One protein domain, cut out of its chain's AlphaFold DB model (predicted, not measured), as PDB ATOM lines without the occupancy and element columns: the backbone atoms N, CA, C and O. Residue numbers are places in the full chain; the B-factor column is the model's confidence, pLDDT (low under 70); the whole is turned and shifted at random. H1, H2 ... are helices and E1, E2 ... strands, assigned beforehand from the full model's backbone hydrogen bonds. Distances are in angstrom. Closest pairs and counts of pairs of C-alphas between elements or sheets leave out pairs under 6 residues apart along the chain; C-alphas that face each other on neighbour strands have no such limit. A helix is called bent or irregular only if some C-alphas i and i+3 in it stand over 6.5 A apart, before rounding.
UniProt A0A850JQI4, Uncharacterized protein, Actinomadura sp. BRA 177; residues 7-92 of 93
ATOM      1  N   ALA A   7      99.737 273.799 282.921       93.88
ATOM      2  CA  ALA A   7     101.135 273.940 283.333       93.88
ATOM      3  C   ALA A   7     101.607 272.839 284.309       93.88
ATOM      4  O   ALA A   7     102.782 272.478 284.316       93.88
ATOM      5  N   ARG A   8     100.708 272.285 285.137       93.50
ATOM      6  CA  ARG A   8     101.033 271.178 286.053       93.50
ATOM      7  C   ARG A   8     101.144 269.855 285.301       93.50
ATOM      8  O   ARG A   8     102.076 269.100 285.555       93.50
ATOM      9  N   VAL A   9     100.265 269.631 284.326       94.94
ATOM     10  CA  VAL A   9     100.346 268.474 283.421       94.94
ATOM     11  C   VAL A   9     101.621 268.540 282.577       94.94
ATOM     12  O   VAL A   9     102.354 267.562 282.500       94.94
ATOM     13  N   ALA A  10     101.956 269.708 282.027       95.56
ATOM     14  CA  ALA A  10     103.198 269.911 281.283       95.56
ATOM     15  C   ALA A  10     104.443 269.613 282.136       95.56
ATOM     16  O   ALA A  10     105.400 269.025 281.643       95.56
ATOM     17  N   ARG A  11     104.421 269.954 283.433       95.25
ATOM     18  CA  ARG A  11     105.510 269.623 284.364       95.25
ATOM     19  C   ARG A  11     105.647 268.115 284.592       95.25
ATOM     20  O   ARG A  11     106.772 267.631 284.617       95.25
ATOM     21  N   LEU A  12     104.540 267.378 284.723       96.69
ATOM     22  CA  LEU A  12     104.558 265.910 284.786       96.69
ATOM     23  C   LEU A  12     105.152 265.308 283.502       96.69
ATOM     24  O   LEU A  12     106.082 264.506 283.567       96.69
ATOM     25  N   LEU A  13     104.668 265.761 282.342       96.75
ATOM     26  CA  LEU A  13     105.131 265.296 281.031       96.75
ATOM     27  C   LEU A  13     106.606 265.629 280.770       96.75
ATOM     28  O   LEU A  13     107.305 264.836 280.153       96.75
ATOM     29  N   GLY A  14     107.098 266.772 281.248       96.06
ATOM     30  CA  GLY A  14     108.515 267.129 281.152       96.06
ATOM     31  C   GLY A  14     109.408 266.348 282.120       96.06
ATOM     32  O   GLY A  14     110.578 266.127 281.825       96.06
ATOM     33  N   ALA A  15     108.873 265.918 283.266       95.88
ATOM     34  CA  ALA A  15     109.631 265.202 284.290       95.88
ATOM     35  C   ALA A  15     109.764 263.698 284.019       95.88
ATOM     36  O   ALA A  15     110.741 263.097 284.460       95.88
ATOM     37  N   ILE A  16     108.796 263.085 283.325       95.31
ATOM     38  CA  ILE A  16     108.727 261.624 283.166       95.31
ATOM     39  C   ILE A  16     110.008 261.023 282.568       95.31
ATOM     40  O   ILE A  16     110.428 259.953 283.004       95.31
ATOM     41  N   GLY A  17     110.659 261.701 281.613       92.62
ATOM     42  CA  GLY A  17     111.841 261.175 280.923       92.62
ATOM     43  C   GLY A  17     111.615 259.733 280.456       92.62
ATOM     44  O   GLY A  17     110.523 259.389 280.009       92.62
ATOM     45  N   GLU A  18     112.601 258.858 280.644       93.06
ATOM     46  CA  GLU A  18     112.496 257.419 280.334       93.06
ATOM     47  C   GLU A  18     111.841 256.580 281.447       93.06
ATOM     48  O   GLU A  18     111.866 255.351 281.401       93.06
ATOM     49  N   ARG A  19     111.254 257.207 282.474       96.50
ATOM     50  CA  ARG A  19     110.575 256.477 283.552       96.50
ATOM     51  C   ARG A  19     109.198 255.980 283.096       96.50
ATOM     52  O   ARG A  19     108.563 256.621 282.255       96.50
ATOM     53  N   PRO A  20     108.679 254.901 283.709       96.94
ATOM     54  CA  PRO A  20     107.336 254.392 283.415       96.94
ATOM     55  C   PRO A  20     106.203 255.384 283.703       96.94
ATOM     56  O   PRO A  20     105.124 255.291 283.117       96.94
ATOM     57  N   GLY A  21     106.434 256.340 284.607       98.06
ATOM     58  CA  GLY A  21     105.448 257.343 284.982       98.06
ATOM     59  C   GLY A  21     106.026 258.497 285.787       98.06
ATOM     60  O   GLY A  21     107.156 258.431 286.273       98.06
ATOM     61  N   ALA A  22     105.218 259.541 285.939       98.31
ATOM     62  CA  ALA A  22     105.429 260.642 286.868       98.31
ATOM     63  C   ALA A  22     104.147 260.884 287.672       98.31
ATOM     64  O   ALA A  22     103.052 260.793 287.116       98.31
ATOM     65  N   VAL A  23     104.270 261.211 288.958       97.94
ATOM     66  CA  VAL A  23     103.132 261.427 289.866       97.94
ATOM     67  C   VAL A  23     103.334 262.692 290.694       97.94
ATOM     68  O   VAL A  23     104.454 262.984 291.116       97.94
ATOM     69  N   LEU A  24     102.271 263.470 290.915       96.88
ATOM     70  CA  LEU A  24     102.344 264.617 291.819       96.88
ATOM     71  C   LEU A  24     102.497 264.162 293.273       96.88
ATOM     72  O   LEU A  24     101.949 263.136 293.671       96.88
ATOM     73  N   LEU A  25     103.196 264.967 294.068       95.94
ATOM     74  CA  LEU A  25     103.152 264.882 295.526       95.94
ATOM     75  C   LEU A  25     102.213 265.951 296.086       95.94
ATOM     76  O   LEU A  25     102.181 267.063 295.552       95.94
ATOM     77  N   ASP A  26     101.491 265.617 297.159       92.38
ATOM     78  CA  ASP A  26     100.856 266.627 298.007       92.38
ATOM     79  C   ASP A  26     101.885 267.359 298.886       92.38
ATOM     80  O   ASP A  26     103.069 267.012 298.921       92.38
ATOM     81  N   ASP A  27     101.427 268.374 299.621       91.25
ATOM     82  CA  ASP A  27     102.269 269.154 300.540       91.25
ATOM     83  C   ASP A  27     102.861 268.306 301.684       91.25
ATOM     84  O   ASP A  27     103.846 268.699 302.307       91.25
ATOM     85  N   GLY A  28     102.286 267.129 301.956       90.75
ATOM     86  CA  GLY A  28     102.799 266.146 302.910       90.75
ATOM     87  C   GLY A  28     103.773 265.138 302.294       90.75
ATOM     88  O   GLY A  28     104.194 264.210 302.983       90.75
ATOM     89  N   GLY A  29     104.119 265.285 301.012       92.88
ATOM     90  CA  GLY A  29     105.014 264.380 300.297       92.88
ATOM     91  C   GLY A  29     104.372 263.057 299.874       92.88
ATOM     92  O   GLY A  29     105.099 262.132 299.521       92.88
ATOM     93  N   ARG A  30     103.039 262.939 299.899       94.38
ATOM     94  CA  ARG A  30     102.324 261.713 299.508       94.38
ATOM     95  C   ARG A  30     101.967 261.728 298.032       94.38
ATOM     96  O   ARG A  30     101.468 262.733 297.521       94.38
ATOM     97  N   GLU A  31     102.154 260.594 297.366       96.94
ATOM     98  CA  GLU A  31     101.826 260.430 295.954       96.94
ATOM     99  C   GLU A  31     100.322 260.541 295.699       96.94
ATOM    100  O   GLU A  31      99.498 259.835 296.281       96.94
ATOM    101  N   GLN A  32      99.977 261.401 294.750       96.25
ATOM    102  CA  GLN A  32      98.618 261.620 294.285       96.25
ATOM    103  C   GLN A  32      98.404 260.795 293.017       96.25
ATOM    104  O   GLN A  32      98.577 261.289 291.906       96.25
ATOM    105  N   TRP A  33      98.062 259.513 293.171       96.25
ATOM    106  CA  TRP A  33      98.005 258.536 292.068       96.25
ATOM    107  C   TRP A  33      97.053 258.915 290.922       96.25
ATOM    108  O   TRP A  33      97.305 258.541 289.779       96.25
ATOM    109  N   LEU A  34      95.995 259.680 291.211       93.88
ATOM    110  CA  LEU A  34      95.057 260.208 290.209       93.88
ATOM    111  C   LEU A  34      95.627 261.398 289.418       93.88
ATOM    112  O   LEU A  34      95.105 261.759 288.367       93.88
ATOM    113  N   ALA A  35      96.728 261.982 289.890       94.88
ATOM    114  CA  ALA A  35      97.420 263.106 289.283       94.88
ATOM    115  C   ALA A  35      98.809 262.677 288.778       94.88
ATOM    116  O   ALA A  35      99.846 263.155 289.245       94.88
ATOM    117  N   GLY A  36      98.827 261.751 287.818       96.00
ATOM    118  CA  GLY A  36     100.052 261.248 287.199       96.00
ATOM    119  C   GLY A  36      99.938 261.063 285.688       96.00
ATOM    120  O   GLY A  36      98.844 261.022 285.128       96.00
ATOM    121  N   CYS A  37     101.083 260.943 285.024       97.25
ATOM    122  CA  CYS A  37     101.182 260.553 283.620       97.25
ATOM    123  C   CYS A  37     102.003 259.271 283.493       97.25
ATOM    124  O   CYS A  37     102.995 259.096 284.198       97.25
ATOM    125  N   TRP A  38     101.606 258.393 282.574       98.00
ATOM    126  CA  TRP A  38     102.151 257.042 282.462       98.00
ATOM    127  C   TRP A  38     102.475 256.710 281.016       98.00
ATOM    128  O   TRP A  38     101.718 257.057 280.106       98.00
ATOM    129  N   ARG A  39     103.585 256.005 280.800       97.12
ATOM    130  CA  ARG A  39     103.914 255.453 279.489       97.12
ATOM    131  C   ARG A  39     102.942 254.310 279.181       97.12
ATOM    132  O   ARG A  39     102.865 253.356 279.960       97.12
ATOM    133  N   PRO A  40     102.214 254.355 278.047       96.94
ATOM    134  CA  PRO A  40     101.165 253.375 277.766       96.94
ATOM    135  C   PRO A  40     101.656 251.923 277.767       96.94
ATOM    136  O   PRO A  40     100.963 251.045 278.271       96.94
ATOM    137  N   GLY A  41     102.856 251.669 277.232       97.38
ATOM    138  CA  GLY A  41     103.426 250.320 277.165       97.38
ATOM    139  C   GLY A  41     103.730 249.727 278.541       97.38
ATOM    140  O   GLY A  41     103.419 248.564 278.781       97.38
ATOM    141  N   ASP A  42     104.297 250.519 279.451       96.94
ATOM    142  CA  ASP A  42     104.617 250.063 280.807       96.94
ATOM    143  C   ASP A  42     103.346 249.844 281.630       96.94
ATOM    144  O   ASP A  42     103.204 248.808 282.278       96.94
ATOM    145  N   LEU A  43     102.385 250.771 281.533       97.31
ATOM    146  CA  LEU A  43     101.097 250.655 282.213       97.31
ATOM    147  C   LEU A  43     100.301 249.434 281.732       97.31
ATOM    148  O   LEU A  43      99.729 248.717 282.547       97.31
ATOM    149  N   ARG A  44     100.287 249.164 280.422       98.00
ATOM    150  CA  ARG A  44      99.577 248.006 279.864       98.00
ATOM    151  C   ARG A  44     100.169 246.688 280.361       98.00
ATOM    152  O   ARG A  44      99.422 245.848 280.843       98.00
ATOM    153  N   ARG A  45     101.501 246.548 280.346       97.56
ATOM    154  CA  ARG A  45     102.166 245.354 280.901       97.56
ATOM    155  C   ARG A  45     101.885 245.170 282.392       97.56
ATOM    156  O   ARG A  45     101.762 244.041 282.845       97.56
ATOM    157  N   ALA A  46     101.793 246.264 283.148       96.88
ATOM    158  CA  ALA A  46     101.430 246.208 284.563       96.88
ATOM    159  C   ALA A  46      99.996 245.696 284.759       96.88
ATOM    160  O   ALA A  46      99.747 244.874 285.636       96.88
ATOM    161  N   LEU A  47      99.067 246.170 283.924       97.12
ATOM    162  CA  LEU A  47      97.654 245.797 283.970       97.12
ATOM    163  C   LEU A  47      97.404 244.338 283.583       97.12
ATOM    164  O   LEU A  47      96.549 243.711 284.201       97.12
ATOM    165  N   ASP A  48      98.145 243.789 282.617       96.88
ATOM    166  CA  ASP A  48      97.913 242.437 282.080       96.88
ATOM    167  C   ASP A  48      97.939 241.330 283.160       96.88
ATOM    168  O   ASP A  48      97.314 240.285 282.989       96.88
ATOM    169  N   GLY A  49      98.626 241.556 284.286       90.50
ATOM    170  CA  GLY A  49      98.688 240.625 285.421       90.50
ATOM    171  C   GLY A  49      98.050 241.132 286.716       90.50
ATOM    172  O   GLY A  49      98.158 240.462 287.744       90.50
ATOM    173  N   TYR A  50      97.427 242.314 286.718       97.75
ATOM    174  CA  TYR A  50      96.942 242.940 287.945       97.75
ATOM    175  C   TYR A  50      95.480 242.586 288.232       97.75
ATOM    176  O   TYR A  50      94.574 242.980 287.506       97.75
ATOM    177  N   THR A  51      95.243 241.873 289.332       97.06
ATOM    178  CA  THR A  51      93.900 241.440 289.766       97.06
ATOM    179  C   THR A  51      93.333 242.263 290.925       97.06
ATOM    180  O   THR A  51      92.213 242.021 291.372       97.06
ATOM    181  N   GLY A  52      94.107 243.219 291.447       96.94
ATOM    182  CA  GLY A  52      93.688 244.081 292.549       96.94
ATOM    183  C   GLY A  52      92.863 245.288 292.095       96.94
ATOM    184  O   GLY A  52      92.704 245.558 290.910       96.94
ATOM    185  N   ALA A  53      92.389 246.066 293.069       96.31
ATOM    186  CA  ALA A  53      91.661 247.319 292.839       96.31
ATOM    187  C   ALA A  53      92.449 248.571 293.276       96.31
ATOM    188  O   ALA A  53      91.924 249.681 293.266       96.31
ATOM    189  N   SER A  54      93.707 248.418 293.705       97.44
ATOM    190  CA  SER A  54      94.499 249.517 294.262       97.44
ATOM    191  C   SER A  54      95.367 250.176 293.196       97.44
ATOM    192  O   SER A  54      96.324 249.576 292.711       97.44
ATOM    193  N   LEU A  55      95.129 251.460 292.914       96.12
ATOM    194  CA  LEU A  55      96.037 252.243 292.068       96.12
ATOM    195  C   LEU A  55      97.460 252.271 292.631       96.12
ATOM    196  O   LEU A  55      98.402 252.056 291.884       96.12
ATOM    197  N   ARG A  56      97.634 252.434 293.950       97.00
ATOM    198  CA  ARG A  56      98.957 252.327 294.591       97.00
ATOM    199  C   ARG A  56      99.591 250.954 294.349       97.00
ATOM    200  O   ARG A  56     100.789 250.877 294.098       97.00
ATOM    201  N   GLY A  57      98.802 249.883 294.439       97.69
ATOM    202  CA  GLY A  57      99.268 248.516 294.201       97.69
ATOM    203  C   GLY A  57      99.693 248.260 292.753       97.69
ATOM    204  O   GLY A  57     100.667 247.551 292.538       97.69
ATOM    205  N   LEU A  58      98.999 248.857 291.783       98.06
ATOM    206  CA  LEU A  58      99.328 248.764 290.358       98.06
ATOM    207  C   LEU A  58     100.519 249.656 289.974       98.06
ATOM    208  O   LEU A  58     101.441 249.225 289.289       98.06
ATOM    209  N   LEU A  59     100.475 250.919 290.393       98.00
ATOM    210  CA  LEU A  59     101.326 251.993 289.884       98.00
ATOM    211  C   LEU A  59     102.599 252.194 290.710       98.00
ATOM    212  O   LEU A  59     103.635 252.563 290.162       98.00
ATOM    213  N   GLY A  60     102.551 251.932 292.018       97.06
ATOM    214  CA  GLY A  60     103.707 252.050 292.908       97.06
ATOM    215  C   GLY A  60     104.901 251.185 292.477       97.06
ATOM    216  O   GLY A  60     106.008 251.717 292.378       97.06
ATOM    217  N   PRO A  61     104.708 249.891 292.144       97.25
ATOM    218  CA  PRO A  61     105.793 249.017 291.685       97.25
ATOM    219  C   PRO A  61     106.479 249.465 290.388       97.25
ATOM    220  O   PRO A  61     107.620 249.078 290.147       97.25
ATOM    221  N   LEU A  62     105.825 250.296 289.567       96.75
ATOM    222  CA  LEU A  62     106.435 250.865 288.360       96.75
ATOM    223  C   LEU A  62     107.515 251.910 288.673       96.75
ATOM    224  O   LEU A  62     108.252 252.312 287.775       96.75
ATOM    225  N   GLY A  63     107.617 252.361 289.927       96.56
ATOM    226  CA  GLY A  63     108.625 253.319 290.366       96.56
ATOM    227  C   GLY A  63     108.576 254.629 289.572       96.56
ATOM    228  O   GLY A  63     109.574 254.968 288.918       96.56
ATOM    229  N   PRO A  64     107.446 255.364 289.580       97.75
ATOM    230  CA  PRO A  64     107.355 256.648 288.898       97.75
ATOM    231  C   PRO A  64     108.309 257.674 289.514       97.75
ATOM    232  O   PRO A  64     108.704 257.570 290.676       97.75
ATOM    233  N   ILE A  65     108.647 258.707 288.746       98.19
ATOM    234  CA  ILE A  65     109.272 259.898 289.318       98.19
ATOM    235  C   ILE A  65     108.226 260.725 290.070       98.19
ATOM    236  O   ILE A  65     107.092 260.888 289.617       98.19
ATOM    237  N   THR A  66     108.599 261.265 291.222       97.44
ATOM    238  CA  THR A  66     107.725 262.123 292.017       97.44
ATOM    239  C   THR A  66     107.955 263.590 291.666       97.44
ATOM    240  O   THR A  66     109.084 264.052 291.495       97.44
ATOM    241  N   VAL A  67     106.866 264.342 291.520       96.75
ATOM    242  CA  VAL A  67     106.884 265.748 291.112       96.75
ATOM    243  C   VAL A  67     106.211 266.583 292.191       96.75
ATOM    244  O   VAL A  67     104.988 266.691 292.252       96.75
ATOM    245  N   ALA A  68     107.022 267.222 293.031       94.25
ATOM    246  CA  ALA A  68     106.526 268.195 293.995       94.25
ATOM    247  C   ALA A  68     106.078 269.484 293.287       94.25
ATOM    248  O   ALA A  68     106.744 269.977 292.359       94.25
ATOM    249  N   LEU A  69     104.959 270.045 293.743       86.75
ATOM    250  CA  LEU A  69     104.518 271.390 293.389       86.75
ATOM    251  C   LEU A  69     104.796 272.344 294.557       86.75
ATOM    252  O   LEU A  69     104.850 271.902 295.700       86.75
ATOM    253  N   PRO A  70     104.973 273.649 294.293       84.19
ATOM    254  CA  PRO A  70     104.973 274.635 295.364       84.19
ATOM    255  C   PRO A  70     103.644 274.591 296.124       84.19
ATOM    256  O   PRO A  70     102.591 274.515 295.481       84.19
ATOM    257  N   ALA A  71     103.716 274.702 297.450       80.62
ATOM    258  CA  ALA A  71     102.544 274.817 298.308       80.62
ATOM    259  C   ALA A  71     101.670 276.007 297.885       80.62
ATOM    260  O   ALA A  71     102.169 277.043 297.426       80.62
ATOM    261  N   GLY A  72     100.354 275.870 298.031       81.50
ATOM    262  CA  GLY A  72      99.415 276.921 297.656       81.50
ATOM    263  C   GLY A  72      97.982 276.634 298.084       81.50
ATOM    264  O   GLY A  72      97.622 275.511 298.411       81.50
ATOM    265  N   THR A  73      97.138 277.662 298.034       79.88
ATOM    266  CA  THR A  73      95.736 277.608 298.492       79.88
ATOM    267  C   THR A  73      94.798 276.844 297.555       79.88
ATOM    268  O   THR A  73      93.649 276.597 297.903       79.88
ATOM    269  N   ARG A  74      95.270 276.470 296.358       89.62
ATOM    270  CA  ARG A  74      94.518 275.721 295.340       89.62
ATOM    271  C   ARG A  74      95.318 274.492 294.915       89.62
ATOM    272  O   ARG A  74      95.977 274.531 293.868       89.62
ATOM    273  N   PRO A  75      95.338 273.437 295.744       90.88
ATOM    274  CA  PRO A  75      96.145 272.262 295.465       90.88
ATOM    275  C   PRO A  75      95.671 271.594 294.176       90.88
ATOM    276  O   PRO A  75      94.481 271.367 293.971       90.88
ATOM    277  N   ALA A  76      96.611 271.266 293.285       91.19
ATOM    278  CA  ALA A  76      96.288 270.658 291.992       91.19
ATOM    279  C   ALA A  76      95.661 269.260 292.135       91.19
ATOM    280  O   ALA A  76      95.010 268.799 291.204       91.19
ATOM    281  N   TRP A  77      95.866 268.621 293.292       91.50
ATOM    282  CA  TRP A  77      95.311 267.331 293.697       91.50
ATOM    283  C   TRP A  77      94.003 267.435 294.495       91.50
ATOM    284  O   TRP A  77      93.521 266.417 294.971       91.50
ATOM    285  N   TYR A  78      93.432 268.635 294.664       93.44
ATOM    286  CA  TYR A  78      92.141 268.782 295.338       93.44
ATOM    287  C   TYR A  78      91.064 268.009 294.579       93.44
ATOM    288  O   TYR A  78      90.860 268.286 293.391       93.44
ATOM    289  N   ASP A  79      90.374 267.088 295.246       91.62
ATOM    290  CA  ASP A  79      89.225 266.395 294.672       91.62
ATOM    291  C   ASP A  79      87.903 266.881 295.254       91.62
ATOM    292  O   ASP A  79      87.858 267.412 296.361       91.62
ATOM    293  N   CYS A  80      86.853 266.784 294.442       94.75
ATOM    294  CA  CYS A  80      85.503 267.214 294.799       94.75
ATOM    295  C   CYS A  80      84.558 266.034 294.617       94.75
ATOM    296  O   CYS A  80      83.938 265.913 293.561       94.75
ATOM    297  N   ASP A  81      84.460 265.188 295.635       95.62
ATOM    298  CA  ASP A  81      83.627 263.985 295.609       95.62
ATOM    299  C   ASP A  81      82.315 264.178 296.388       95.62
ATOM    300  O   ASP A  81      81.358 263.419 296.219       95.62
ATOM    301  N   THR A  82      82.245 265.225 297.216       97.19
ATOM    302  CA  THR A  82      81.105 265.558 298.077       97.19
ATOM    303  C   THR A  82      80.569 266.978 297.838       97.19
ATOM    304  O   THR A  82      81.303 267.862 297.379       97.19
ATOM    305  N   PRO A  83      79.292 267.248 298.178       97.56
ATOM    306  CA  PRO A  83      78.735 268.602 298.154       97.56
ATOM    307  C   PRO A  83      79.526 269.603 299.009       97.56
ATOM    308  O   PRO A  83      79.698 270.757 298.618       97.56
ATOM    309  N   GLU A  84      80.043 269.171 300.158       97.38
ATOM    310  CA  GLU A  84      80.851 269.996 301.055       97.38
ATOM    311  C   GLU A  84      82.195 270.379 300.422       97.38
ATOM    312  O   GLU A  84      82.625 271.531 300.537       97.38
ATOM    313  N   GLU A  85      82.847 269.446 299.723       96.12
ATOM    314  CA  GLU A  85      84.078 269.714 298.973       96.12
ATOM    315  C   GLU A  85      83.826 270.627 297.772       96.12
ATOM    316  O   GLU A  85      84.654 271.488 297.473       96.12
ATOM    317  N   LEU A  86      82.672 270.507 297.112       96.31
ATOM    318  CA  LEU A  86      82.274 271.448 296.066       96.31
ATOM    319  C   LEU A  86      82.103 272.865 296.635       96.31
ATOM    320  O   LEU A  86      82.729 273.801 296.141       96.31
ATOM    321  N   ALA A  87      81.344 273.023 297.722       96.12
ATOM    322  CA  ALA A  87      81.155 274.317 298.382       96.12
ATOM    323  C   ALA A  87      82.469 274.891 298.951       96.12
ATOM    324  O   ALA A  87      82.650 276.107 299.067       96.12
ATOM    325  N   ALA A  88      83.412 274.037 299.350       94.44
ATOM    326  CA  ALA A  88      84.759 274.459 299.718       94.44
ATOM    327  C   ALA A  88      85.568 274.926 298.502       94.44
ATOM    328  O   ALA A  88      86.233 275.957 298.592       94.44
ATOM    329  N   ALA A  89      85.476 274.229 297.370       94.69
ATOM    330  CA  ALA A  89      86.140 274.630 296.138       94.69
ATOM    331  C   ALA A  89      85.616 275.970 295.602       94.69
ATOM    332  O   ALA A  89      86.414 276.809 295.191       94.69
ATOM    333  N   GLU A  90      84.305 276.208 295.660       94.56
ATOM    334  CA  GLU A  90      83.685 277.472 295.238       94.56
ATOM    335  C   GLU A  90      84.204 278.678 296.029       94.56
ATOM    336  O   GLU A  90      84.420 279.742 295.458       94.56
ATOM    337  N   ARG A  91      84.497 278.507 297.324       94.56
ATOM    338  CA  ARG A  91      85.096 279.558 298.169       94.56
ATOM    339  C   ARG A  91      86.550 279.893 297.816       94.56
ATOM    340  O   ARG A  91      87.093 280.855 298.355       94.56
ATOM    341  N   LEU A  92      87.195 279.093 296.964       89.31
ATOM    342  CA  LEU A  92      88.579 279.270 296.515       89.31
ATOM    343  C   LEU A  92      88.684 279.787 295.066       89.31
ATOM    344  O   LEU A  92      89.807 279.964 294.575       89.31
TER     345      LEU A  92
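AT A GLANCE: This is residues 7 to 92 of the 93 residues of an uncharacterized protein of Actinomadura sp. BRA 177 (UniProt A0A850JQI4). A small sheet of three strands is the core, with H1 packed over one face and H3 over the opposite face, while H2 packs on H3. From the sheet a long link leads away to H4, and residues 81 to 87, of which 83 to 87 belong to H4, stick out from the rest as an arm. The 86 printed residues hold four named helices and three named strands in the order H1 E1 E2 H2 H3 E3 H4, a mixed class of helices and strands. The sheet runs E2 E1 E3 and is mixed, with E2 and E1 antiparallel and E1 and E3 parallel. The whole is only just loose, close to compact, with a radius of gyration of the C-alphas of 14.4 A and spans of 42 by 29 by 20 A.

HOW THE PARTS SIT: The inner strand E1, residues 21 to 25, has the edge strands E2, residues 31 to 38, and E3, residues 65 to 68, as neighbours. E1 and E2 form an antiparallel hairpin, with N 24 and O 35 at 3.0 A and N 32 and O 24 at 2.8 A, within hydrogen-bond range. E2 bends by 85 degrees at residue 34. E1 and E3 are parallel at 28 degrees, with N 67 and O 23 at 2.8 A, within hydrogen-bond range. H1, residues 7 to 15, is on the sheet at a height of 8.3 A, over E1 and only just over E2, where 3 of its C-alphas fall. It runs slantwise to the strands, at 44 degrees to E1 on the local plane; the closest C-alphas of H1 and E1 are those of Leu 12 and Ala 22, 5.7 A apart. H3, residues 55 to 62, is on the opposite face at a height of 9.4 A; its closest C-alpha pair with E2 is Trp 33 and Leu 55, 6.6 A. H3 is irregular, but only just: C-alphas 58 and 61 are 6.6 A apart. H2, residues 40 to 47, only grazes the sheet with its residues 40 to 44. H2 and H3 touch at a steep tilt of 62 degrees, opposite ways, with the C-alphas of Ala 46 and Leu 58 closest at 6.7 A. H4, residues 83 to 90, is not on the sheet and is apart from H1, H2 and H3. Every O i to N i+4 pair is within hydrogen-bond range in H1, H2 and H4, and 2 of 4 in H3.

IN THESE COORDINATES: E2 measures 13.9 A from first to last C-alpha, E1 13.2 A, H1 12.2 A and H3 11.1 A. H1 begins at C-alpha 7, (101.135, 273.940, 283.333). H4 ends at C-alpha 90, (83.685, 277.472, 295.238).

THE WHOLE: The C-alphas of Gly 49 and Arg 91 are the two farthest apart, at 43.2 A. The printed part has no cut. The link from E3 to H4, residues 69 to 82, is long. No printed residue is under 70 in pLDDT.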